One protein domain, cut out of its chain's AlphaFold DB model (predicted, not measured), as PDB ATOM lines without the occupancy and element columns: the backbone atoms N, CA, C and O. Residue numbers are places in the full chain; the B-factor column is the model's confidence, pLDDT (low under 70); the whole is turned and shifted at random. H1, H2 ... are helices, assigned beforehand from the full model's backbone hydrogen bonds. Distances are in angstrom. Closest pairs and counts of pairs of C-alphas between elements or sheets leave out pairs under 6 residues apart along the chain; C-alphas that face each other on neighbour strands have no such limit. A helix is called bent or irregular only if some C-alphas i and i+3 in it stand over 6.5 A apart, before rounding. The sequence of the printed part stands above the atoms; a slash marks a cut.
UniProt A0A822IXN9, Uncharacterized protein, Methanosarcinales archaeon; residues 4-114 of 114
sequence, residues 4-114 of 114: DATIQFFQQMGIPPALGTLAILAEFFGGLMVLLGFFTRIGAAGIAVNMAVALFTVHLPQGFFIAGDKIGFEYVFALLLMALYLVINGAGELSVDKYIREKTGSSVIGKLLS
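What this domain is: This is residues 4 to 114 of the 114 residues of an uncharacterized protein of Methanosarcinales archaeon (UniProt A0A822IXN9). A helical hairpin of H3 and H4 makes the core, H2 packs on the first part of H3 on the side away from H4 and slants off from it as a V, and the short helix H1 folds back on the beginning of H2. From this body a single helical arm sticks out, residues 100 to 114, most of it H5, and it makes much of the length. The printed part has 111 residues with five named helices, H1 to H5 in order along the chain, and no named strand: the class is all helix. The whole is loose, with a radius of gyration of the C-alphas of 18.8 A and spans of 66 by 30 by 18 A.

How they stand to each other: H3, residues 40 to 62, is the longest helix by residues. It has a kink of 44 degrees near residue 56 and is irregular, but only just: C-alphas 57 and 60 are 6.7 A apart. H4, residues 73 to 89, touches H3 and forms a helical hairpin with it, at a shallow tilt of 18 degrees, opposite ways; their closest C-alphas are those of Arg 41 and Val 87, 4.6 A apart. H2, residues 17 to 35, touches H3 at its residues 40 to 50 alone, at a steep tilt of 52 degrees, opposite ways. Their closest C-alphas, those of Gly 30 and Gly 43, are 3.6 A apart. H1, residues 4 to 12, touches H2 at residues 17 to 21 alone, at a steep tilt of 62 degrees, opposite ways, with the C-alphas of Ile 7 and Gly 20 closest at 5.8 A. The helix packing is only just mostly crossed: of these three pairs, one is at a shallow tilt. H2 and H4 are apart. H5, residues 96 to 112, touches no helix. Every O i to N i+4 pair is within hydrogen-bond range in H1, H2, H4 and H5; in H3 it is 16 of 19.

Where its parts are: H3 runs 30.5 A from C-alpha 40 at (-27.632, -31.540, 39.414) to C-alpha 62. H2 is 26.6 A long, H5 24.8 A, H4 24.1 A and H1 12.4 A. H1 begins at C-alpha 4, (-46.174, -50.726, 31.107), and H5 ends at C-alpha 112, (1.876, -21.454, 37.116).

The domain as a whole: The two C-alphas farthest apart are those of Gly 68 and Ser 114, 67.6 A. Without residues 100 to 114, which stand free, the body spans 43 by 31 by 18 A. The printed part has no cut and no long link. The model's mean pLDDT over the printed part is 76.0; residues 37 to 39, 64 to 67, 69 to 71 and 90 to 114 are under 70.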
ATOM      1  N   ASP A   4     -44.812 -50.729  31.654       85.38
ATOM      2  CA  ASP A   4     -46.174 -50.726  31.107       85.38
ATOM      3  C   ASP A   4     -47.233 -50.353  32.147       85.38
ATOM      4  O   ASP A   4     -48.191 -49.646  31.839       85.38
ATOM      5  N   ALA A   5     -47.045 -50.775  33.401       85.06
ATOM      6  CA  ALA A   5     -47.959 -50.449  34.489       85.06
ATOM      7  C   ALA A   5     -47.922 -48.948  34.827       85.06
ATOM      8  O   ALA A   5     -48.961 -48.352  35.102       85.06
ATOM      9  N   THR A   6     -46.748 -48.316  34.757       83.19
ATOM     10  CA  THR A   6     -46.600 -46.867  34.958       83.19
ATOM     11  C   THR A   6     -47.190 -46.071  33.793       83.19
ATOM     12  O   THR A   6     -47.884 -45.081  34.012       83.19
ATOM     13  N   ILE A   7     -46.995 -46.523  32.551       86.50
ATOM     14  CA  ILE A   7     -47.614 -45.890  31.378       86.50
ATOM     15  C   ILE A   7     -49.142 -45.993  31.439       86.50
ATOM     16  O   ILE A   7     -49.822 -45.002  31.178       86.50
ATOM     17  N   GLN A   8     -49.695 -47.146  31.827       85.88
ATOM     18  CA  GLN A   8     -51.139 -47.295  32.029       85.88
ATOM     19  C   GLN A   8     -51.664 -46.371  33.133       85.88
ATOM     20  O   GLN A   8     -52.716 -45.760  32.960       85.88
ATOM     21  N   PHE A   9     -50.927 -46.215  34.234       84.31
ATOM     22  CA  PHE A   9     -51.283 -45.275  35.298       84.31
ATOM     23  C   PHE A   9     -51.337 -43.824  34.791       84.31
ATOM     24  O   PHE A   9     -52.319 -43.121  35.018       84.31
ATOM     25  N   PHE A  10     -50.341 -43.390  34.015       83.88
ATOM     26  CA  PHE A  10     -50.349 -42.057  33.408       83.88
ATOM     27  C   PHE A  10     -51.485 -41.864  32.398       83.88
ATOM     28  O   PHE A  10     -52.101 -40.798  32.369       83.88
ATOM     29  N   GLN A  11     -51.832 -42.897  31.627       84.69
ATOM     30  CA  GLN A  11     -52.994 -42.855  30.735       84.69
ATOM     31  C   GLN A  11     -54.313 -42.695  31.501       84.69
ATOM     32  O   GLN A  11     -55.172 -41.934  31.060       84.69
ATOM     33  N   GLN A  12     -54.469 -43.345  32.661       84.19
ATOM     34  CA  GLN A  12     -55.648 -43.169  33.526       84.19
ATOM     35  C   GLN A  12     -55.780 -41.734  34.050       84.19
ATOM     36  O   GLN A  12     -56.889 -41.267  34.298       84.19
ATOM     37  N   MET A  13     -54.663 -41.017  34.167       77.00
ATOM     38  CA  MET A  13     -54.618 -39.602  34.538       77.00
ATOM     39  C   MET A  13     -54.750 -38.641  33.341       77.00
ATOM     40  O   MET A  13     -54.623 -37.429  33.510       77.00
ATOM     41  N   GLY A  14     -54.973 -39.153  32.125       81.06
ATOM     42  CA  GLY A  14     -55.101 -38.347  30.907       81.06
ATOM     43  C   GLY A  14     -53.773 -37.859  30.319       81.06
ATOM     44  O   GLY A  14     -53.774 -37.000  29.438       81.06
ATOM     45  N   ILE A  15     -52.636 -38.393  30.774       81.12
ATOM     46  CA  ILE A  15     -51.312 -38.042  30.255       81.12
ATOM     47  C   ILE A  15     -50.994 -38.932  29.039       81.12
ATOM     48  O   ILE A  15     -51.010 -40.162  29.151       81.12
ATOM     49  N   PRO A  16     -50.662 -38.347  27.872       85.00
ATOM     50  CA  PRO A  16     -50.241 -39.103  26.700       85.00
ATOM     51  C   PRO A  16     -49.041 -40.026  26.989       85.00
ATOM     52  O   PRO A  16     -48.098 -39.608  27.667       85.00
ATOM     53  N   PRO A  17     -48.988 -41.235  26.399       83.44
ATOM     54  CA  PRO A  17     -47.915 -42.205  26.647       83.44
ATOM     55  C   PRO A  17     -46.510 -41.658  26.351       83.44
ATOM     56  O   PRO A  17     -45.545 -42.006  27.030       83.44
ATOM     57  N   ALA A  18     -46.395 -40.768  25.359       85.44
ATOM     58  CA  ALA A  18     -45.141 -40.099  25.027       85.44
ATOM     59  C   ALA A  18     -44.626 -39.228  26.188       85.44
ATOM     60  O   ALA A  18     -43.450 -39.305  26.539       85.44
ATOM     61  N   LEU A  19     -45.512 -38.456  26.829       82.06
ATOM     62  CA  LEU A  19     -45.161 -37.644  27.996       82.06
ATOM     63  C   LEU A  19     -44.896 -38.516  29.227       82.06
ATOM     64  O   LEU A  19     -43.956 -38.241  29.963       82.06
ATOM     65  N   GLY A  20     -45.651 -39.605  29.410       84.25
ATOM     66  CA  GLY A  20     -45.390 -40.578  30.476       84.25
ATOM     67  C   GLY A  20     -44.007 -41.228  30.357       84.25
ATOM     68  O   GLY A  20     -43.287 -41.347  31.341       84.25
ATOM     69  N   THR A  21     -43.585 -41.570  29.137       86.06
ATOM     70  CA  THR A  21     -42.241 -42.115  28.882       86.06
ATOM     71  C   THR A  21     -41.156 -41.090  29.213       86.06
ATOM     72  O   THR A  21     -40.172 -41.422  29.869       86.06
ATOM     73  N   LEU A  22     -41.349 -39.828  28.813       85.19
ATOM     74  CA  LEU A  22     -40.426 -38.744  29.155       85.19
ATOM     75  C   LEU A  22     -40.359 -38.496  30.665       85.19
ATOM     76  O   LEU A  22     -39.266 -38.281  31.179       85.19
ATOM     77  N   ALA A  23     -41.485 -38.577  31.377       85.06
ATOM     78  CA  ALA A  23     -41.528 -38.432  32.830       85.06
ATOM     79  C   ALA A  23     -40.721 -39.533  33.535       85.06
ATOM     80  O   ALA A  23     -39.913 -39.217  34.405       85.06
ATOM     81  N   ILE A  24     -40.857 -40.792  33.093       85.56
ATOM     82  CA  ILE A  24     -40.084 -41.934  33.616       85.56
ATOM     83  C   ILE A  24     -38.584 -41.719  33.399       85.56
ATOM     84  O   ILE A  24     -37.784 -41.909  34.315       85.56
ATOM     85  N   LEU A  25     -38.191 -41.300  32.191       87.38
ATOM     86  CA  LEU A  25     -36.792 -40.996  31.895       87.38
ATOM     87  C   LEU A  25     -36.294 -39.830  32.759       87.38
ATOM     88  O   LEU A  25     -35.206 -39.912  33.321       87.38
ATOM     89  N   ALA A  26     -37.087 -38.770  32.913       85.50
ATOM     90  CA  ALA A  26     -36.736 -37.616  33.732       85.50
ATOM     91  C   ALA A  26     -36.613 -37.964  35.225       85.50
ATOM     92  O   ALA A  26     -35.700 -37.465  35.875       85.50
ATOM     93  N   GLU A  27     -37.454 -38.843  35.773       86.19
ATOM     94  CA  GLU A  27     -37.323 -39.332  37.154       86.19
ATOM     95  C   GLU A  27     -36.075 -40.188  37.340       86.19
ATOM     96  O   GLU A  27     -35.308 -39.966  38.277       86.19
ATOM     97  N   PHE A  28     -35.836 -41.134  36.432       88.12
ATOM     98  CA  PHE A  28     -34.705 -42.046  36.541       88.12
ATOM     99  C   PHE A  28     -33.368 -41.321  36.356       88.12
ATOM    100  O   PHE A  28     -32.497 -41.366  37.228       88.12
ATOM    101  N   PHE A  29     -33.209 -40.606  35.241       86.50
ATOM    102  CA  PHE A  29     -31.981 -39.873  34.950       86.50
ATOM    103  C   PHE A  29     -31.836 -38.633  35.829       86.50
ATOM    104  O   PHE A  29     -30.729 -38.347  36.279       86.50
ATOM    105  N   GLY A  30     -32.925 -37.919  36.123       83.56
ATOM    106  CA  GLY A  30     -32.890 -36.757  37.008       83.56
ATOM    107  C   GLY A  30     -32.508 -37.137  38.433       83.56
ATOM    108  O   GLY A  30     -31.624 -36.502  39.009       83.56
ATOM    109  N   GLY A  31     -33.078 -38.221  38.969       83.44
ATOM    110  CA  GLY A  31     -32.681 -38.781  40.260       83.44
ATOM    111  C   GLY A  31     -31.209 -39.190  40.281       83.44
ATOM    112  O   GLY A  31     -30.491 -38.846  41.217       83.44
ATOM    113  N   LEU A  32     -30.726 -39.843  39.218       84.12
ATOM    114  CA  LEU A  32     -29.326 -40.252  39.104       84.12
ATOM    115  C   LEU A  32     -28.362 -39.053  39.034       84.12
ATOM    116  O   LEU A  32     -27.342 -39.053  39.716       84.12
ATOM    117  N   MET A  33     -28.689 -38.015  38.261       82.00
ATOM    118  CA  MET A  33     -27.895 -36.780  38.158       82.00
ATOM    119  C   MET A  33     -27.825 -36.025  39.491       82.00
ATOM    120  O   MET A  33     -26.773 -35.504  39.869       82.00
ATOM    121  N   VAL A  34     -28.939 -35.975  40.229       80.31
ATOM    122  CA  VAL A  34     -28.971 -35.365  41.564       80.31
ATOM    123  C   VAL A  34     -28.156 -36.192  42.559       80.31
ATOM    124  O   VAL A  34     -27.346 -35.618  43.283       80.31
ATOM    125  N   LEU A  35     -28.300 -37.520  42.551       80.25
ATOM    126  CA  LEU A  35     -27.604 -38.428  43.469       80.25
ATOM    127  C   LEU A  35     -26.088 -38.434  43.246       80.25
ATOM    128  O   LEU A  35     -25.325 -38.344  44.203       80.25
ATOM    129  N   LEU A  36     -25.647 -38.506  41.989       76.25
ATOM    130  CA  LEU A  36     -24.227 -38.464  41.634       76.25
ATOM    131  C   LEU A  36     -23.626 -37.057  41.763       76.25
ATOM    132  O   LEU A  36     -22.412 -36.895  41.658       76.25
ATOM    133  N   GLY A  37     -24.452 -36.029  41.976       69.75
ATOM    134  CA  GLY A  37     -23.993 -34.648  42.071       69.75
ATOM    135  C   GLY A  37     -23.355 -34.134  40.777       69.75
ATOM    136  O   GLY A  37     -22.483 -33.273  40.865       69.75
ATOM    137  N   PHE A  38     -23.741 -34.682  39.618       67.56
ATOM    138  CA  PHE A  38     -23.233 -34.336  38.286       67.56
ATOM    139  C   PHE A  38     -24.386 -33.782  37.446       67.56
ATOM    140  O   PHE A  38     -25.404 -34.456  37.278       67.56
ATOM    141  N   PHE A  39     -24.270 -32.545  36.951       69.94
ATOM    142  CA  PHE A  39     -25.377 -31.831  36.283       69.94
ATOM    143  C   PHE A  39     -26.660 -31.732  37.133       69.94
ATOM    144  O   PHE A  39     -27.780 -31.722  36.615       69.94
ATOM    145  N   THR A  40     -26.514 -31.580  38.452       75.19
ATOM    146  CA  THR A  40     -27.632 -31.540  39.414       75.19
ATOM    147  C   THR A  40     -28.700 -30.503  39.064       75.19
ATOM    148  O   THR A  40     -29.871 -30.744  39.320       75.19
ATOM    149  N   ARG A  41     -28.340 -29.388  38.410       79.38
ATOM    150  CA  ARG A  41     -29.317 -28.386  37.947       79.38
ATOM    151  C   ARG A  41     -30.285 -28.936  36.896       79.38
ATOM    152  O   ARG A  41     -31.478 -28.670  36.980       79.38
ATOM    153  N   ILE A  42     -29.780 -29.701  35.925       79.06
ATOM    154  CA  ILE A  42     -30.600 -30.277  34.849       79.06
ATOM    155  C   ILE A  42     -31.474 -31.400  35.416       79.06
ATOM    156  O   ILE A  42     -32.677 -31.428  35.164       79.06
ATOM    157  N   GLY A  43     -30.894 -32.275  36.245       82.00
ATOM    158  CA  GLY A  43     -31.642 -33.349  36.898       82.00
ATOM    159  C   GLY A  43     -32.738 -32.828  37.830       82.00
ATOM    160  O   GLY A  43     -33.882 -33.269  37.748       82.00
ATOM    161  N   ALA A  44     -32.423 -31.825  38.656       83.31
ATOM    162  CA  ALA A  44     -33.392 -31.195  39.548       83.31
ATOM    163  C   ALA A  44     -34.500 -30.455  38.787       83.31
ATOM    164  O   ALA A  44     -35.642 -30.470  39.235       83.31
ATOM    165  N   ALA A  45     -34.204 -29.860  37.625       83.38
ATOM    166  CA  ALA A  45     -35.225 -29.240  36.783       83.38
ATOM    167  C   ALA A  45     -36.223 -30.280  36.251       83.38
ATOM    168  O   ALA A  45     -37.429 -30.049  36.306       83.38
ATOM    169  N   GLY A  46     -35.740 -31.448  35.811       84.75
ATOM    170  CA  GLY A  46     -36.603 -32.563  35.404       84.75
ATOM    171  C   GLY A  46     -37.507 -33.051  36.540       84.75
ATOM    172  O   GLY A  46     -38.714 -33.200  36.352       84.75
ATOM    173  N   ILE A  47     -36.949 -33.210  37.744       85.19
ATOM    174  CA  ILE A  47     -37.720 -33.587  38.939       85.19
ATOM    175  C   ILE A  47     -38.748 -32.503  39.291       85.19
ATOM    176  O   ILE A  47     -39.902 -32.828  39.559       85.19
ATOM    177  N   ALA A  48     -38.373 -31.223  39.254       87.50
ATOM    178  CA  ALA A  48     -39.284 -30.117  39.544       87.50
ATOM    179  C   ALA A  48     -40.477 -30.089  38.577       87.50
ATOM    180  O   ALA A  48     -41.613 -29.905  39.012       87.50
ATOM    181  N   VAL A  49     -40.249 -30.332  37.281       86.38
ATOM    182  CA  VAL A  49     -41.330 -30.435  36.288       86.38
ATOM    183  C   VAL A  49     -42.268 -31.596  36.623       86.38
ATOM    184  O   VAL A  49     -43.482 -31.402  36.649       86.38
ATOM    185  N   ASN A  50     -41.733 -32.775  36.948       86.88
ATOM    186  CA  ASN A  50     -42.559 -33.928  37.314       86.88
ATOM    187  C   ASN A  50     -43.364 -33.684  38.596       86.88
ATOM    188  O   ASN A  50     -44.553 -33.999  38.639       86.88
ATOM    189  N   MET A  51     -42.765 -33.055  39.612       88.88
ATOM    190  CA  MET A  51     -43.474 -32.684  40.840       88.88
ATOM    191  C   MET A  51     -44.557 -31.634  40.579       88.88
ATOM    192  O   MET A  51     -45.640 -31.732  41.149       88.88
ATOM    193  N   ALA A  52     -44.328 -30.674  39.679       86.12
ATOM    194  CA  ALA A  52     -45.356 -29.719  39.275       86.12
ATOM    195  C   ALA A  52     -46.529 -30.422  38.571       86.12
ATOM    196  O   ALA A  52     -47.683 -30.191  38.926       86.12
ATOM    197  N   VAL A  53     -46.256 -31.328  37.624       84.00
ATOM    198  CA  VAL A  53     -47.304 -32.118  36.954       84.00
ATOM    199  C   VAL A  53     -48.078 -32.959  37.970       84.00
ATOM    200  O   VAL A  53     -49.307 -32.921  37.972       84.00
ATOM    201  N   ALA A  54     -47.396 -33.665  38.872       83.19
ATOM    202  CA  ALA A  54     -48.025 -34.481  39.912       83.19
ATOM    203  C   ALA A  54     -48.882 -33.650  40.883       83.19
ATOM    204  O   ALA A  54     -49.940 -34.110  41.326       83.19
ATOM    205  N   LEU A  55     -48.450 -32.421  41.185       83.12
ATOM    206  CA  LEU A  55     -49.188 -31.478  42.016       83.12
ATOM    207  C   LEU A  55     -50.530 -31.128  41.368       83.12
ATOM    208  O   LEU A  55     -51.565 -31.318  41.997       83.12
ATOM    209  N   PHE A  56     -50.528 -30.683  40.109       81.50
ATOM    210  CA  PHE A  56     -51.747 -30.250  39.415       81.50
ATOM    211  C   PHE A  56     -52.675 -31.404  39.015       81.50
ATOM    212  O   PHE A  56     -53.890 -31.222  39.007       81.50
ATOM    213  N   THR A  57     -52.125 -32.571  38.676       77.00
ATOM    214  CA  THR A  57     -52.910 -33.693  38.128       77.00
ATOM    215  C   THR A  57     -53.470 -34.628  39.196       77.00
ATOM    216  O   THR A  57     -54.608 -35.069  39.069       77.00
ATOM    217  N   VAL A  58     -52.701 -34.926  40.251       75.81
ATOM    218  CA  VAL A  58     -53.078 -35.940  41.254       75.81
ATOM    219  C   VAL A  58     -53.462 -35.322  42.585       75.81
ATOM    220  O   VAL A  58     -54.443 -35.755  43.181       75.81
ATOM    221  N   HIS A  59     -52.697 -34.341  43.070       76.00
ATOM    222  CA  HIS A  59     -52.759 -33.938  44.479       76.00
ATOM    223  C   HIS A  59     -53.608 -32.687  44.729       76.00
ATOM    224  O   HIS A  59     -54.216 -32.575  45.791       76.00
ATOM    225  N   LEU A  60     -53.725 -31.776  43.757       73.00
ATOM    226  CA  LEU A  60     -54.575 -30.584  43.866       73.00
ATOM    227  C   LEU A  60     -56.036 -30.918  44.241       73.00
ATOM    228  O   LEU A  60     -56.594 -30.227  45.093       73.00
ATOM    229  N   PRO A  61     -56.656 -31.991  43.699       72.56
ATOM    230  CA  PRO A  61     -58.010 -32.393  44.085       72.56
ATOM    231  C   PRO A  61     -58.099 -33.096  45.452       72.56
ATOM    232  O   PRO A  61     -59.206 -33.294  45.953       72.56
ATOM    233  N   GLN A  62     -56.977 -33.518  46.051       72.56
ATOM    234  CA  GLN A  62     -56.960 -34.312  47.292       72.56
ATOM    235  C   GLN A  62     -56.975 -33.472  48.574       72.56
ATOM    236  O   GLN A  62     -57.213 -34.021  49.649       72.56
ATOM    237  N   GLY A  63     -56.814 -32.150  48.465       71.94
ATOM    238  CA  GLY A  63     -56.793 -31.231  49.605       71.94
ATOM    239  C   GLY A  63     -55.386 -30.973  50.159       71.94
ATOM    240  O   GLY A  63     -54.389 -31.493  49.657       71.94
ATOM    241  N   PHE A  64     -55.302 -30.097  51.168       69.44
ATOM    242  CA  PHE A  64     -54.029 -29.605  51.714       69.44
ATOM    243  C   PHE A  64     -53.329 -30.630  52.616       69.44
ATOM    244  O   PHE A  64     -52.179 -30.979  52.368       69.44
ATOM    245  N   PHE A  65     -54.032 -31.114  53.641       68.00
ATOM    246  CA  PHE A  65     -53.487 -32.024  54.647       68.00
ATOM    247  C   PHE A  65     -53.677 -33.484  54.254       68.00
ATOM    248  O   PHE A  65     -54.699 -33.842  53.662       68.00
ATOM    249  N   ILE A  66     -52.734 -34.335  54.665       66.06
ATOM    250  CA  ILE A  66     -52.944 -35.784  54.704       66.06
ATOM    251  C   ILE A  66     -54.200 -36.080  55.537       66.06
ATOM    252  O   ILE A  66     -54.266 -35.775  56.729       66.06
ATOM    253  N   ALA A  67     -55.210 -36.671  54.902       63.53
ATOM    254  CA  ALA A  67     -56.480 -37.015  55.534       63.53
ATOM    255  C   ALA A  67     -56.812 -38.487  55.249       63.53
ATOM    256  O   ALA A  67     -57.317 -38.829  54.178       63.53
ATOM    257  N   GLY A  68     -56.512 -39.362  56.214       71.50
ATOM    258  CA  GLY A  68     -56.636 -40.815  56.048       71.50
ATOM    259  C   GLY A  68     -55.610 -41.355  55.047       71.50
ATOM    260  O   GLY A  68     -54.427 -41.057  55.169       71.50
ATOM    261  N   ASP A  69     -56.070 -42.105  54.042       66.00
ATOM    262  CA  ASP A  69     -55.220 -42.715  53.001       66.00
ATOM    263  C   ASP A  69     -54.853 -41.762  51.845       66.00
ATOM    264  O   ASP A  69     -54.197 -42.163  50.882       66.00
ATOM    265  N   LYS A  70     -55.298 -40.498  51.892       65.62
ATOM    266  CA  LYS A  70     -55.009 -39.504  50.850       65.62
ATOM    267  C   LYS A  70     -53.760 -38.714  51.203       65.62
ATOM    268  O   LYS A  70     -53.713 -38.053  52.241       65.62
ATOM    269  N   ILE A  71     -52.775 -38.747  50.311       68.38
ATOM    270  CA  ILE A  71     -51.590 -37.899  50.408       68.38
ATOM    271  C   ILE A  71     -52.009 -36.498  49.955       68.38
ATOM    272  O   ILE A  71     -52.360 -36.287  48.795       68.38
ATOM    273  N   GLY A  72     -52.015 -35.545  50.889       75.31
ATOM    274  CA  GLY A  72     -52.293 -34.143  50.586       75.31
ATOM    275  C   GLY A  72     -51.234 -33.539  49.661       75.31
ATOM    276  O   GLY A  72     -50.138 -34.080  49.485       75.31
ATOM    277  N   PHE A  73     -51.531 -32.380  49.075       81.62
ATOM    278  CA  PHE A  73     -50.583 -31.725  48.170       81.62
ATOM    279  C   PHE A  73     -49.334 -31.179  48.883       81.62
ATOM    280  O   PHE A  73     -48.329 -30.921  48.219       81.62
ATOM    281  N   GLU A  74     -49.366 -31.038  50.214       82.44
ATOM    282  CA  GLU A  74     -48.262 -30.520  51.035       82.44
ATOM    283  C   GLU A  74     -46.929 -31.232  50.771       82.44
ATOM    284  O   GLU A  74     -45.892 -30.585  50.613       82.44
ATOM    285  N   TYR A  75     -46.963 -32.561  50.650       83.50
ATOM    286  CA  TYR A  75     -45.768 -33.375  50.465       83.50
ATOM    287  C   TYR A  75     -45.138 -33.131  49.092       83.50
ATOM    288  O   TYR A  75     -43.939 -32.870  48.979       83.50
ATOM    289  N   VAL A  76     -45.961 -33.138  48.043       85.69
ATOM    290  CA  VAL A  76     -45.509 -32.879  46.670       85.69
ATOM    291  C   VAL A  76     -45.023 -31.442  46.518       85.69
ATOM    292  O   VAL A  76     -44.031 -31.188  45.838       85.69
ATOM    293  N   PHE A  77     -45.668 -30.495  47.196       84.69
ATOM    294  CA  PHE A  77     -45.235 -29.105  47.214       84.69
ATOM    295  C   PHE A  77     -43.882 -28.930  47.911       84.69
ATOM    296  O   PHE A  77     -43.014 -28.229  47.392       84.69
ATOM    297  N   ALA A  78     -43.645 -29.614  49.031       87.44
ATOM    298  CA  ALA A  78     -42.340 -29.619  49.685       87.44
ATOM    299  C   ALA A  78     -41.247 -30.206  48.772       87.44
ATOM    300  O   ALA A  78     -40.168 -29.624  48.653       87.44
ATOM    301  N   LEU A  79     -41.534 -31.313  48.078       87.12
ATOM    302  CA  LEU A  79     -40.624 -31.905  47.088       87.12
ATOM    303  C   LEU A  79     -40.325 -30.947  45.929       87.12
ATOM    304  O   LEU A  79     -39.168 -30.812  45.533       87.12
ATOM    305  N   LEU A  80     -41.338 -30.236  45.431       87.88
ATOM    306  CA  LEU A  80     -41.170 -29.212  44.403       87.88
ATOM    307  C   LEU A  80     -40.250 -28.081  44.880       87.88
ATOM    308  O   LEU A  80     -39.337 -27.692  44.154       87.88
ATOM    309  N   LEU A  81     -40.448 -27.573  46.100       87.44
ATOM    310  CA  LEU A  81     -39.606 -26.519  46.670       87.44
ATOM    311  C   LEU A  81     -38.159 -26.980  46.878       87.44
ATOM    312  O   LEU A  81     -37.231 -26.230  46.574       87.44
ATOM    313  N   MET A  82     -37.947 -28.215  47.338       86.94
ATOM    314  CA  MET A  82     -36.605 -28.793  47.464       86.94
ATOM    315  C   MET A  82     -35.927 -28.963  46.099       86.94
ATOM    316  O   MET A  82     -34.754 -28.622  45.946       86.94
ATOM    317  N   ALA A  83     -36.661 -29.423  45.084       84.44
ATOM    318  CA  ALA A  83     -36.143 -29.515  43.723       84.44
ATOM    319  C   ALA A  83     -35.796 -28.125  43.160       84.44
ATOM    320  O   ALA A  83     -34.713 -27.941  42.612       84.44
ATOM    321  N   LEU A  84     -36.650 -27.117  43.367       85.44
ATOM    322  CA  LEU A  84     -36.378 -25.728  42.977       85.44
ATOM    323  C   LEU A  84     -35.149 -25.154  43.689       85.44
ATOM    324  O   LEU A  84     -34.335 -24.479  43.059       85.44
ATOM    325  N   TYR A  85     -34.973 -25.457  44.974       85.69
ATOM    326  CA  TYR A  85     -33.775 -25.070  45.711       85.69
ATOM    327  C   TYR A  85     -32.507 -25.629  45.051       85.69
ATOM    328  O   TYR A  85     -31.539 -24.886  44.884       85.69
ATOM    329  N   LEU A  86     -32.526 -26.896  44.623       82.19
ATOM    330  CA  LEU A  86     -31.417 -27.533  43.901       82.19
ATOM    331  C   LEU A  86     -31.212 -26.963  42.492       82.19
ATOM    332  O   LEU A  86     -30.075 -26.880  42.028       82.19
ATOM    333  N   VAL A  87     -32.273 -26.526  41.812       80.50
ATOM    334  CA  VAL A  87     -32.157 -25.827  40.522       80.50
ATOM    335  C   VAL A  87     -31.435 -24.486  40.691       80.50
ATOM    336  O   VAL A  87     -30.528 -24.183  39.915       80.50
ATOM    337  N   ILE A  88     -31.800 -23.705  41.715       79.69
ATOM    338  CA  ILE A  88     -31.247 -22.363  41.965       79.69
ATOM    339  C   ILE A  88     -29.823 -22.445  42.529       79.69
ATOM    340  O   ILE A  88     -28.899 -21.840  41.986       79.69
ATOM    341  N   ASN A  89     -29.627 -23.205  43.608       77.25
ATOM    342  CA  ASN A  89     -28.345 -23.277  44.313       77.25
ATOM    343  C   ASN A  89     -27.363 -24.252  43.650       77.25
ATOM    344  O   ASN A  89     -26.152 -24.103  43.792       77.25
ATOM    345  N   GLY A  90     -27.857 -25.195  42.845       67.62
ATOM    346  CA  GLY A  90     -27.042 -26.243  42.244       67.62
ATOM    347  C   GLY A  90     -26.697 -27.363  43.224       67.62
ATOM    348  O   GLY A  90     -27.311 -27.525  44.277       67.62
ATOM    349  N   ALA A  91     -25.716 -28.172  42.833       63.91
ATOM    350  CA  ALA A  91     -25.246 -29.300  43.620       63.91
ATOM    351  C   ALA A  91     -24.535 -28.820  44.902       63.91
ATOM    352  O   ALA A  91     -23.723 -27.896  44.844       63.91
ATOM    353  N   GLY A  92     -24.847 -29.433  46.050       61.50
ATOM    354  CA  GLY A  92     -24.276 -29.069  47.355       61.50
ATOM    355  C   GLY A  92     -22.763 -29.312  47.472       61.50
ATOM    356  O   GLY A  92     -22.121 -29.817  46.554       61.50
ATOM    357  N   GLU A  93     -22.175 -28.991  48.629       55.03
ATOM    358  CA  GLU A  93     -20.713 -29.014  48.843       55.03
ATOM    359  C   GLU A  93     -20.028 -30.380  48.651       55.03
ATOM    360  O   GLU A  93     -18.819 -30.418  48.448       55.03
ATOM    361  N   LEU A  94     -20.787 -31.480  48.672       55.34
ATOM    362  CA  LEU A  94     -20.318 -32.853  48.423       55.34
ATOM    363  C   LEU A  94     -20.449 -33.297  46.951       55.34
ATOM    364  O   LEU A  94     -20.300 -34.474  46.636       55.34
ATOM    365  N   SER A  95     -20.756 -32.375  46.040       59.88
ATOM    366  CA  SER A  95     -20.926 -32.667  44.618       59.88
ATOM    367  C   SER A  95     -19.618 -33.047  43.920       59.88
ATOM    368  O   SER A  95     -18.580 -32.398  44.087       59.88
ATOM    369  N   VAL A  96     -19.701 -34.053  43.044       58.09
ATOM    370  CA  VAL A  96     -18.615 -34.451  42.136       58.09
ATOM    371  C   VAL A  96     -18.204 -33.296  41.208       58.09
ATOM    372  O   VAL A  96     -17.014 -33.155  40.926       58.09
ATOM    373  N   ASP A  97     -19.128 -32.404  40.817       58.44
ATOM    374  CA  ASP A  97     -18.805 -31.186  40.051       58.44
ATOM    375  C   ASP A  97     -17.855 -30.250  40.826       58.44
ATOM    376  O   ASP A  97     -16.909 -29.704  40.248       58.44
ATOM    377  N   LYS A  98     -18.039 -30.095  42.147       62.25
ATOM    378  CA  LYS A  98     -17.128 -29.293  42.989       62.25
ATOM    379  C   LYS A  98     -15.767 -29.977  43.128       62.25
ATOM    380  O   LYS A  98     -14.747 -29.313  42.949       62.25
ATOM    381  N   TYR A  99     -15.745 -31.295  43.344       61.44
ATOM    382  CA  TYR A  99     -14.505 -32.075  43.440       61.44
ATOM    383  C   TYR A  99     -13.658 -31.996  42.156       61.44
ATOM    384  O   TYR A  99     -12.448 -31.774  42.221       61.44
ATOM    385  N   ILE A 100     -14.279 -32.108  40.974       61.94
ATOM    386  CA  ILE A 100     -13.582 -31.979  39.682       61.94
ATOM    387  C   ILE A 100     -13.082 -30.542  39.467       61.94
ATOM    388  O   ILE A 100     -11.952 -30.339  39.001       61.94
ATOM    389  N   ARG A 101     -13.879 -29.533  39.842       62.03
ATOM    390  CA  ARG A 101     -13.508 -28.115  39.724       62.03
ATOM    391  C   ARG A 101     -12.341 -27.731  40.638       62.03
ATOM    392  O   ARG A 101     -11.433 -27.035  40.186       62.03
ATOM    393  N   GLU A 102     -12.314 -28.213  41.879       64.56
ATOM    394  CA  GLU A 102     -11.206 -27.980  42.818       64.56
ATOM    395  C   GLU A 102      -9.909 -28.655  42.354       64.56
ATOM    396  O   GLU A 102      -8.851 -28.019  42.354       64.56
ATOM    397  N   LYS A 103      -9.978 -29.901  41.867       59.94
ATOM    398  CA  LYS A 103      -8.795 -30.617  41.358       59.94
ATOM    399  C   LYS A 103      -8.198 -29.960  40.111       59.94
ATOM    400  O   LYS A 103      -6.978 -29.882  39.977       59.94
ATOM    401  N   THR A 104      -9.047 -29.452  39.219       60.28
ATOM    402  CA  THR A 104      -8.608 -28.785  37.983       60.28
ATOM    403  C   THR A 104      -8.027 -27.395  38.268       60.28
ATOM    404  O   THR A 104      -6.981 -27.048  37.722       60.28
ATOM    405  N   GLY A 105      -8.632 -26.621  39.179       57.69
ATOM    406  CA  GLY A 105      -8.106 -25.315  39.597       57.69
ATOM    407  C   GLY A 105      -6.766 -25.411  40.334       57.69
ATOM    408  O   GLY A 105      -5.851 -24.636  40.059       57.69
ATOM    409  N   SER A 106      -6.607 -26.411  41.205       57.06
ATOM    410  CA  SER A 106      -5.351 -26.668  41.923       57.06
ATOM    411  C   SER A 106      -4.207 -27.076  40.982       57.06
ATOM    412  O   SER A 106      -3.079 -26.614  41.147       57.06
ATOM    413  N   SER A 107      -4.491 -27.868  39.942       56.44
ATOM    414  CA  SER A 107      -3.478 -28.314  38.975       56.44
ATOM    415  C   SER A 107      -2.956 -27.193  38.065       56.44
ATOM    416  O   SER A 107      -1.772 -27.183  37.730       56.44
ATOM    417  N   VAL A 108      -3.807 -26.233  37.686       59.62
ATOM    418  CA  VAL A 108      -3.398 -25.078  36.864       59.62
ATOM    419  C   VAL A 108      -2.582 -24.080  37.685       59.62
ATOM    420  O   VAL A 108      -1.547 -23.613  37.217       59.62
ATOM    421  N   ILE A 109      -2.990 -23.804  38.927       59.50
ATOM    422  CA  ILE A 109      -2.246 -22.915  39.833       59.50
ATOM    423  C   ILE A 109      -0.885 -23.527  40.194       59.50
ATOM    424  O   ILE A 109       0.120 -22.823  40.183       59.50
ATOM    425  N   GLY A 110      -0.823 -24.842  40.427       57.28
ATOM    426  CA  GLY A 110       0.435 -25.545  40.692       57.28
ATOM    427  C   GLY A 110       1.428 -25.504  39.524       57.28
ATOM    428  O   GLY A 110       2.626 -25.459  39.766       57.28
ATOM    429  N   LYS A 111       0.947 -25.459  38.273       55.78
ATOM    430  CA  LYS A 111       1.792 -25.312  37.071       55.78
ATOM    431  C   LYS A 111       2.221 -23.875  36.765       55.78
ATOM    432  O   LYS A 111       3.152 -23.689  35.996       55.78
ATOM    433  N   LEU A 112       1.529 -22.871  37.301       55.19
ATOM    434  CA  LEU A 112       1.876 -21.454  37.116       55.19
ATOM    435  C   LEU A 112       2.889 -20.948  38.153       55.19
ATOM    436  O   LEU A 112       3.478 -19.890  37.955       55.19
ATOM    437  N   LEU A 113       3.071 -21.683  39.253       59.25
ATOM    438  CA  LEU A 113       3.975 -21.340  40.354       59.25
ATOM    439  C   LEU A 113       5.256 -22.201  40.395       59.25
ATOM    440  O   LEU A 113       6.045 -22.045  41.327       59.25
ATOM    441  N   SER A 114       5.460 -23.089  39.414       51.28
ATOM    442  CA  SER A 114       6.664 -23.921  39.224       51.28
ATOM    443  C   SER A 114       7.419 -23.519  37.964       51.28
ATOM    444  O   SER A 114       8.660 -23.427  38.021       51.28
TER     445      SER A 114